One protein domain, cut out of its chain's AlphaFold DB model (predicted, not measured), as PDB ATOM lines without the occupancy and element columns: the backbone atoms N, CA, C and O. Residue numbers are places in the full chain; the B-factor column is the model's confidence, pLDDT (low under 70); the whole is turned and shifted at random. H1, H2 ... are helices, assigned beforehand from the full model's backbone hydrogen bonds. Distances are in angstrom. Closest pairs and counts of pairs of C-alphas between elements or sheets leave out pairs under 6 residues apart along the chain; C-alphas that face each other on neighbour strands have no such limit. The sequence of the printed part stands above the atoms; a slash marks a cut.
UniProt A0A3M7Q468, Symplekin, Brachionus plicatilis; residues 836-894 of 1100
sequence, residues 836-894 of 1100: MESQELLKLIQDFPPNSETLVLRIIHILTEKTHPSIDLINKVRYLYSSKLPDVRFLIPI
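What this domain is: This is residues 836 to 894 of the 1100 residues of the protein "Symplekin" of Brachionus plicatilis (UniProt A0A3M7Q468). Three helices stand as a triangle round a small core, with H1 and H3 side by side and H2 making the third corner. The stretch after H3, residues 884 to 894, folds back over the gap between H2 and H3. The printed part has 59 residues, with three named helices in the order H1, H2, H3 and no named strand; its class is all helix, with 33 residues in named elements. The whole is compact, with a radius of gyration of the C-alphas of 10.3 A, and rounded, spanning 27 by 23 by 18 A.

Where its parts are: Start with H3, the longest helix, residues 871 to 883: find C-alpha 871 at (41.742, 37.395, 5.604) and go 18.1 A to C-alpha 883 at (27.530, 48.679, 5.931). H1, residues 839 to 846, begins at C-alpha 839, (40.588, 40.422, -7.257), and is 10.5 A long. H2, residues 853 to 864, runs 16.7 A from C-alpha 853 at (22.539, 38.963, -3.084).

How they stand to each other: From H3, look to H1: they touch, and their closest C-alphas, those of Gln 846 and Lys 876, are 5.9 A apart. They run the same way at a shallow tilt of 25 degrees. H1 and H2 are close but not clearly touching; their closest C-alphas, those of Ile 845 and Val 856, are 6.2 A apart. These two run opposite ways at a steep tilt of 51 degrees. H2 and H3 are near each other, with 5 pairs of C-alphas within 10 A and the closest at 8.5 A. In H1, H2 and H3 every O i to N i+4 pair is within hydrogen-bond range.

The domain as a whole: The C-alphas farthest apart, those of Pro 850 and Lys 866, are 28.1 A apart. The printed part has no cut, and the links H1 to H2 and H2 to H3 are short, with 6 residues each. In the B-factor column, the mean pLDDT of the printed part is 82.1; look for values under 70 at residues 866 to 867 and 884 to 885.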
ATOM      1  N   MET A 836      39.956  31.982  -4.072       80.88
ATOM      2  CA  MET A 836      39.693  33.125  -3.174       80.88
ATOM      3  C   MET A 836      40.574  34.357  -3.439       80.88
ATOM      4  O   MET A 836      40.309  35.419  -2.884       80.88
ATOM      5  N   GLU A 837      41.639  34.209  -4.229       77.38
ATOM      6  CA  GLU A 837      42.645  35.254  -4.483       77.38
ATOM      7  C   GLU A 837      42.257  36.183  -5.648       77.38
ATOM      8  O   GLU A 837      42.880  37.224  -5.862       77.38
ATOM      9  N   SER A 838      41.205  35.830  -6.394       84.94
ATOM     10  CA  SER A 838      40.711  36.607  -7.528       84.94
ATOM     11  C   SER A 838      40.220  37.992  -7.094       84.94
ATOM     12  O   SER A 838      39.208  38.145  -6.404       84.94
ATOM     13  N   GLN A 839      40.921  39.028  -7.556       84.62
ATOM     14  CA  GLN A 839      40.588  40.422  -7.257       84.62
ATOM     15  C   GLN A 839      39.204  40.824  -7.785       84.62
ATOM     16  O   GLN A 839      38.522  41.611  -7.133       84.62
ATOM     17  N   GLU A 840      38.750  40.270  -8.915       85.50
ATOM     18  CA  GLU A 840      37.421  40.572  -9.470       85.50
ATOM     19  C   GLU A 840      36.293  39.937  -8.640       85.50
ATOM     20  O   GLU A 840      35.327  40.625  -8.316       85.50
ATOM     21  N   LEU A 841      36.451  38.690  -8.167       85.69
ATOM     22  CA  LEU A 841      35.526  38.090  -7.189       85.69
ATOM     23  C   LEU A 841      35.445  38.931  -5.907       85.69
ATOM     24  O   LEU A 841      34.358  39.205  -5.398       85.69
ATOM     25  N   LEU A 842      36.592  39.384  -5.393       84.19
ATOM     26  CA  LEU A 842      36.647  40.224  -4.198       84.19
ATOM     27  C   LEU A 842      36.075  41.636  -4.436       84.19
ATOM     28  O   LEU A 842      35.594  42.250  -3.482       84.19
ATOM     29  N   LYS A 843      36.122  42.187  -5.654       84.50
ATOM     30  CA  LYS A 843      35.430  43.443  -6.006       84.50
ATOM     31  C   LYS A 843      33.921  43.240  -6.056       84.50
ATOM     32  O   LYS A 843      33.216  43.990  -5.392       84.50
ATOM     33  N   LEU A 844      33.447  42.197  -6.745       84.44
ATOM     34  CA  LEU A 844      32.024  41.862  -6.823       84.44
ATOM     35  C   LEU A 844      31.420  41.662  -5.428       84.44
ATOM     36  O   LEU A 844      30.354  42.187  -5.144       84.44
ATOM     37  N   ILE A 845      32.122  40.968  -4.525       84.38
ATOM     38  CA  ILE A 845      31.679  40.823  -3.131       84.38
ATOM     39  C   ILE A 845      31.560  42.193  -2.452       84.38
ATOM     40  O   ILE A 845      30.578  42.438  -1.769       84.38
ATOM     41  N   GLN A 846      32.520  43.101  -2.628       82.31
ATOM     42  CA  GLN A 846      32.497  44.419  -1.985       82.31
ATOM     43  C   GLN A 846      31.377  45.328  -2.530       82.31
ATOM     44  O   GLN A 846      30.662  45.973  -1.755       82.31
ATOM     45  N   ASP A 847      31.208  45.359  -3.851       80.69
ATOM     46  CA  ASP A 847      30.319  46.263  -4.580       80.69
ATOM     47  C   ASP A 847      29.443  45.498  -5.584       80.69
ATOM     48  O   ASP A 847      29.586  45.623  -6.796       80.69
ATOM     49  N   PHE A 848      28.507  44.706  -5.047       81.19
ATOM     50  CA  PHE A 848      27.501  43.999  -5.837       81.19
ATOM     51  C   PHE A 848      26.283  44.887  -6.182       81.19
ATOM     52  O   PHE A 848      25.878  45.721  -5.362       81.19
ATOM     53  N   PRO A 849      25.663  44.702  -7.363       81.25
ATOM     54  CA  PRO A 849      24.423  45.376  -7.754       81.25
ATOM     55  C   PRO A 849      23.182  44.766  -7.066       81.25
ATOM     56  O   PRO A 849      23.182  43.574  -6.744       81.25
ATOM     57  N   PRO A 850      22.098  45.536  -6.850       77.38
ATOM     58  CA  PRO A 850      20.884  45.034  -6.199       77.38
ATOM     59  C   PRO A 850      20.257  43.854  -6.962       77.38
ATOM     60  O   PRO A 850      20.336  43.793  -8.188       77.38
ATOM     61  N   ASN A 851      19.603  42.940  -6.237       80.94
ATOM     62  CA  ASN A 851      19.055  41.657  -6.719       80.94
ATOM     63  C   ASN A 851      20.099  40.558  -7.027       80.94
ATOM     64  O   ASN A 851      19.726  39.472  -7.480       80.94
ATOM     65  N   SER A 852      21.391  40.788  -6.759       85.56
ATOM     66  CA  SER A 852      22.452  39.770  -6.888       85.56
ATOM     67  C   SER A 852      22.876  39.127  -5.553       85.56
ATOM     68  O   SER A 852      23.793  38.305  -5.516       85.56
ATOM     69  N   GLU A 853      22.181  39.411  -4.445       85.62
ATOM     70  CA  GLU A 853      22.539  38.963  -3.084       85.62
ATOM     71  C   GLU A 853      22.653  37.433  -2.993       85.62
ATOM     72  O   GLU A 853      23.538  36.888  -2.334       85.62
ATOM     73  N   THR A 854      21.758  36.731  -3.691       87.12
ATOM     74  CA  THR A 854      21.712  35.262  -3.765       87.12
ATOM     75  C   THR A 854      22.879  34.667  -4.556       87.12
ATOM     76  O   THR A 854      23.369  33.595  -4.190       87.12
ATOM     77  N   LEU A 855      23.368  35.374  -5.581       88.25
ATOM     78  CA  LEU A 855      24.561  35.010  -6.346       88.25
ATOM     79  C   LEU A 855      25.816  35.172  -5.481       88.25
ATOM     80  O   LEU A 855      26.581  34.222  -5.321       88.25
ATOM     81  N   VAL A 856      25.978  36.335  -4.841       88.19
ATOM     82  CA  VAL A 856      27.118  36.634  -3.958       88.19
ATOM     83  C   VAL A 856      27.171  35.667  -2.769       88.19
ATOM     84  O   VAL A 856      28.225  35.098  -2.483       88.19
ATOM     85  N   LEU A 857      26.035  35.395  -2.116       87.50
ATOM     86  CA  LEU A 857      25.962  34.424  -1.019       87.50
ATOM     87  C   LEU A 857      26.375  33.011  -1.471       87.50
ATOM     88  O   LEU A 857      27.104  32.322  -0.750       87.50
ATOM     89  N   ARG A 858      25.954  32.581  -2.671       88.81
ATOM     90  CA  ARG A 858      26.342  31.284  -3.247       88.81
ATOM     91  C   ARG A 858      27.836  31.243  -3.576       88.81
ATOM     92  O   ARG A 858      28.469  30.247  -3.241       88.81
ATOM     93  N   ILE A 859      28.409  32.313  -4.133       88.25
ATOM     94  CA  ILE A 859      29.856  32.450  -4.393       88.25
ATOM     95  C   ILE A 859      30.662  32.293  -3.097       88.25
ATOM     96  O   ILE A 859      31.550  31.445  -3.032       88.25
ATOM     97  N   ILE A 860      30.331  33.046  -2.042       87.19
ATOM     98  CA  ILE A 860      31.055  32.983  -0.759       87.19
ATOM     99  C   ILE A 860      30.941  31.574  -0.146       87.19
ATOM    100  O   ILE A 860      31.927  31.032   0.361       87.19
ATOM    101  N   HIS A 861      29.764  30.941  -0.228       87.12
ATOM    102  CA  HIS A 861      29.572  29.566   0.241       87.12
ATOM    103  C   HIS A 861      30.418  28.555  -0.552       87.12
ATOM    104  O   HIS A 861      31.059  27.707   0.062       87.12
ATOM    105  N   ILE A 862      30.459  28.654  -1.889       86.31
ATOM    106  CA  ILE A 862      31.283  27.796  -2.761       86.31
ATOM    107  C   ILE A 862      32.770  27.944  -2.422       86.31
ATOM    108  O   ILE A 862      33.473  26.941  -2.301       86.31
ATOM    109  N   LEU A 863      33.241  29.185  -2.248       84.31
ATOM    110  CA  LEU A 863      34.637  29.472  -1.926       84.31
ATOM    111  C   LEU A 863      35.053  28.843  -0.592       84.31
ATOM    112  O   LEU A 863      36.142  28.295  -0.513       84.31
ATOM    113  N   THR A 864      34.207  28.904   0.439       81.31
ATOM    114  CA  THR A 864      34.535  28.510   1.829       81.31
ATOM    115  C   THR A 864      34.063  27.106   2.231       81.31
ATOM    116  O   THR A 864      34.156  26.730   3.398       81.31
ATOM    117  N   GLU A 865      33.535  26.312   1.296       76.75
ATOM    118  CA  GLU A 865      32.913  25.013   1.601       76.75
ATOM    119  C   GLU A 865      33.910  23.993   2.186       76.75
ATOM    120  O   GLU A 865      33.573  23.239   3.098       76.75
ATOM    121  N   LYS A 866      35.140  23.955   1.651       69.56
ATOM    122  CA  LYS A 866      36.163  22.929   1.960       69.56
ATOM    123  C   LYS A 866      37.538  23.506   2.315       69.56
ATOM    124  O   LYS A 866      38.493  22.758   2.508       69.56
ATOM    125  N   THR A 867      37.642  24.825   2.394       69.62
ATOM    126  CA  THR A 867      38.885  25.598   2.511       69.62
ATOM    127  C   THR A 867      38.690  26.714   3.533       69.62
ATOM    128  O   THR A 867      37.599  27.269   3.667       69.62
ATOM    129  N   HIS A 868      39.740  27.044   4.287       72.62
ATOM    130  CA  HIS A 868      39.667  28.140   5.256       72.62
ATOM    131  C   HIS A 868      39.515  29.490   4.527       72.62
ATOM    132  O   HIS A 868      40.227  29.715   3.548       72.62
ATOM    133  N   PRO A 869      38.624  30.390   4.987       80.69
ATOM    134  CA  PRO A 869      38.437  31.705   4.375       80.69
ATOM    135  C   PRO A 869      39.697  32.575   4.500       80.69
ATOM    136  O   PRO A 869      40.331  32.609   5.556       80.69
ATOM    137  N   SER A 870      40.043  33.304   3.435       83.31
ATOM    138  CA  SER A 870      41.159  34.258   3.437       83.31
ATOM    139  C   SER A 870      40.839  35.519   4.253       83.31
ATOM    140  O   SER A 870      39.682  35.916   4.391       83.31
ATOM    141  N   ILE A 871      41.876  36.178   4.780       81.44
ATOM    142  CA  ILE A 871      41.742  37.395   5.604       81.44
ATOM    143  C   ILE A 871      41.015  38.510   4.834       81.44
ATOM    144  O   ILE A 871      40.120  39.154   5.382       81.44
ATOM    145  N   ASP A 872      41.331  38.679   3.549       83.19
ATOM    146  CA  ASP A 872      40.711  39.694   2.691       83.19
ATOM    147  C   ASP A 872      39.225  39.412   2.438       83.19
ATOM    148  O   ASP A 872      38.402  40.329   2.505       83.19
ATOM    149  N   LEU A 873      38.854  38.142   2.228       85.38
ATOM    150  CA  LEU A 873      37.455  37.727   2.105       85.38
ATOM    151  C   LEU A 873      36.683  38.014   3.400       85.38
ATOM    152  O   LEU A 873      35.595  38.588   3.351       85.38
ATOM    153  N   ILE A 874      37.252  37.671   4.562       84.69
ATOM    154  CA  ILE A 874      36.631  37.926   5.871       84.69
ATOM    155  C   ILE A 874      36.426  39.431   6.078       84.69
ATOM    156  O   ILE A 874      35.341  39.852   6.471       84.69
ATOM    157  N   ASN A 875      37.432  40.258   5.782       85.06
ATOM    158  CA  ASN A 875      37.345  41.710   5.951       85.06
ATOM    159  C   ASN A 875      36.299  42.348   5.024       85.06
ATOM    160  O   ASN A 875      35.553  43.228   5.457       85.06
ATOM    161  N   LYS A 876      36.175  41.870   3.780       83.31
ATOM    162  CA  LYS A 876      35.143  42.342   2.847       83.31
ATOM    163  C   LYS A 876      33.735  41.910   3.257       83.31
ATOM    164  O   LYS A 876      32.826  42.733   3.239       83.31
ATOM    165  N   VAL A 877      33.552  40.669   3.710       84.38
ATOM    166  CA  VAL A 877      32.248  40.188   4.205       84.38
ATOM    167  C   VAL A 877      31.857  40.856   5.534       84.38
ATOM    168  O   VAL A 877      30.686  41.186   5.717       84.38
ATOM    169  N   ARG A 878      32.815  41.164   6.424       82.50
ATOM    170  CA  ARG A 878      32.588  42.031   7.600       82.50
ATOM    171  C   ARG A 878      32.038  43.396   7.184       82.50
ATOM    172  O   ARG A 878      31.014  43.816   7.714       82.50
ATOM    173  N   TYR A 879      32.688  44.050   6.217       82.31
ATOM    174  CA  TYR A 879      32.255  45.350   5.699       82.31
ATOM    175  C   TYR A 879      30.857  45.297   5.063       82.31
ATOM    176  O   TYR A 879      30.063  46.213   5.258       82.31
ATOM    177  N   LEU A 880      30.507  44.220   4.351       81.69
ATOM    178  CA  LEU A 880      29.144  44.038   3.835       81.69
ATOM    179  C   LEU A 880      28.095  43.987   4.946       81.69
ATOM    180  O   LEU A 880      27.089  44.699   4.873       81.69
ATOM    181  N   TYR A 881      28.344  43.156   5.961       82.31
ATOM    182  CA  TYR A 881      27.424  42.941   7.074       82.31
ATOM    183  C   TYR A 881      27.234  44.208   7.921       82.31
ATOM    184  O   TYR A 881      26.121  44.483   8.367       82.31
ATOM    185  N   SER A 882      28.288  45.013   8.105       79.31
ATOM    186  CA  SER A 882      28.200  46.283   8.837       79.31
ATOM    187  C   SER A 882      27.554  47.422   8.046       79.31
ATOM    188  O   SER A 882      26.955  48.303   8.658       79.31
ATOM    189  N   SER A 883      27.719  47.448   6.718       73.81
ATOM    190  CA  SER A 883      27.530  48.679   5.931       73.81
ATOM    191  C   SER A 883      26.396  48.629   4.905       73.81
ATOM    192  O   SER A 883      25.860  49.682   4.574       73.81
ATOM    193  N   LYS A 884      26.043  47.449   4.368       66.56
ATOM    194  CA  LYS A 884      25.047  47.320   3.281       66.56
ATOM    195  C   LYS A 884      23.841  46.460   3.658       66.56
ATOM    196  O   LYS A 884      22.716  46.915   3.482       66.56
ATOM    197  N   LEU A 885      24.049  45.244   4.171       68.12
ATOM    198  CA  LEU A 885      22.964  44.318   4.528       68.12
ATOM    199  C   LEU A 885      23.327  43.491   5.777       68.12
ATOM    200  O   LEU A 885      24.187  42.614   5.678       68.12
ATOM    201  N   PRO A 886      22.648  43.676   6.926       71.62
ATOM    202  CA  PRO A 886      22.892  42.904   8.147       71.62
ATOM    203  C   PRO A 886      22.233  41.507   8.103       71.62
ATOM    204  O   PRO A 886      21.580  41.076   9.052       71.62
ATOM    205  N   ASP A 887      22.371  40.783   6.986       80.44
ATOM    206  CA  ASP A 887      21.900  39.401   6.865       80.44
ATOM    207  C   ASP A 887      22.979  38.423   7.347       80.44
ATOM    208  O   ASP A 887      24.028  38.225   6.732       80.44
ATOM    209  N   VAL A 888      22.679  37.766   8.463       82.56
ATOM    210  CA  VAL A 888      23.545  36.801   9.155       82.56
ATOM    211  C   VAL A 888      23.935  35.613   8.272       82.56
ATOM    212  O   VAL A 888      24.968  34.986   8.510       82.56
ATOM    213  N   ARG A 889      23.165  35.305   7.218       84.00
ATOM    214  CA  ARG A 889      23.492  34.220   6.281       84.00
ATOM    215  C   ARG A 889      24.845  34.422   5.598       84.00
ATOM    216  O   ARG A 889      25.517  33.428   5.341       84.00
ATOM    217  N   PHE A 890      25.292  35.665   5.397       84.88
ATOM    218  CA  PHE A 890      26.626  35.972   4.859       84.88
ATOM    219  C   PHE A 890      27.772  35.641   5.829       84.88
ATOM    220  O   PHE A 890      28.896  35.412   5.383       84.88
ATOM    221  N   LEU A 891      27.504  35.547   7.137       84.69
ATOM    222  CA  LEU A 891      28.504  35.166   8.138       84.69
ATOM    223  C   LEU A 891      28.704  33.644   8.226       84.69
ATOM    224  O   LEU A 891      29.805  33.205   8.551       84.69
ATOM    225  N   ILE A 892      27.686  32.832   7.899       85.62
ATOM    226  CA  ILE A 892      27.732  31.354   7.989       85.62
ATOM    227  C   ILE A 892      28.901  30.735   7.186       85.62
ATOM    228  O   ILE A 892      29.597  29.872   7.730       85.62
ATOM    229  N   PRO A 893      29.175  31.161   5.934       84.75
ATOM    230  CA  PRO A 893      30.347  30.724   5.177       84.75
ATOM    231  C   PRO A 893      31.688  30.985   5.886       84.75
ATOM    232  O   PRO A 893      32.560  30.118   5.904       84.75
ATOM    233  N   ILE A 894      31.848  32.157   6.512       84.75
ATOM    234  CA  ILE A 894      33.135  32.645   7.038       84.75
ATOM    235  C   ILE A 894      33.370  32.373   8.534       84.75
ATOM    236  O   ILE A 894      34.402  32.791   9.057       84.75
TER     237      ILE A 894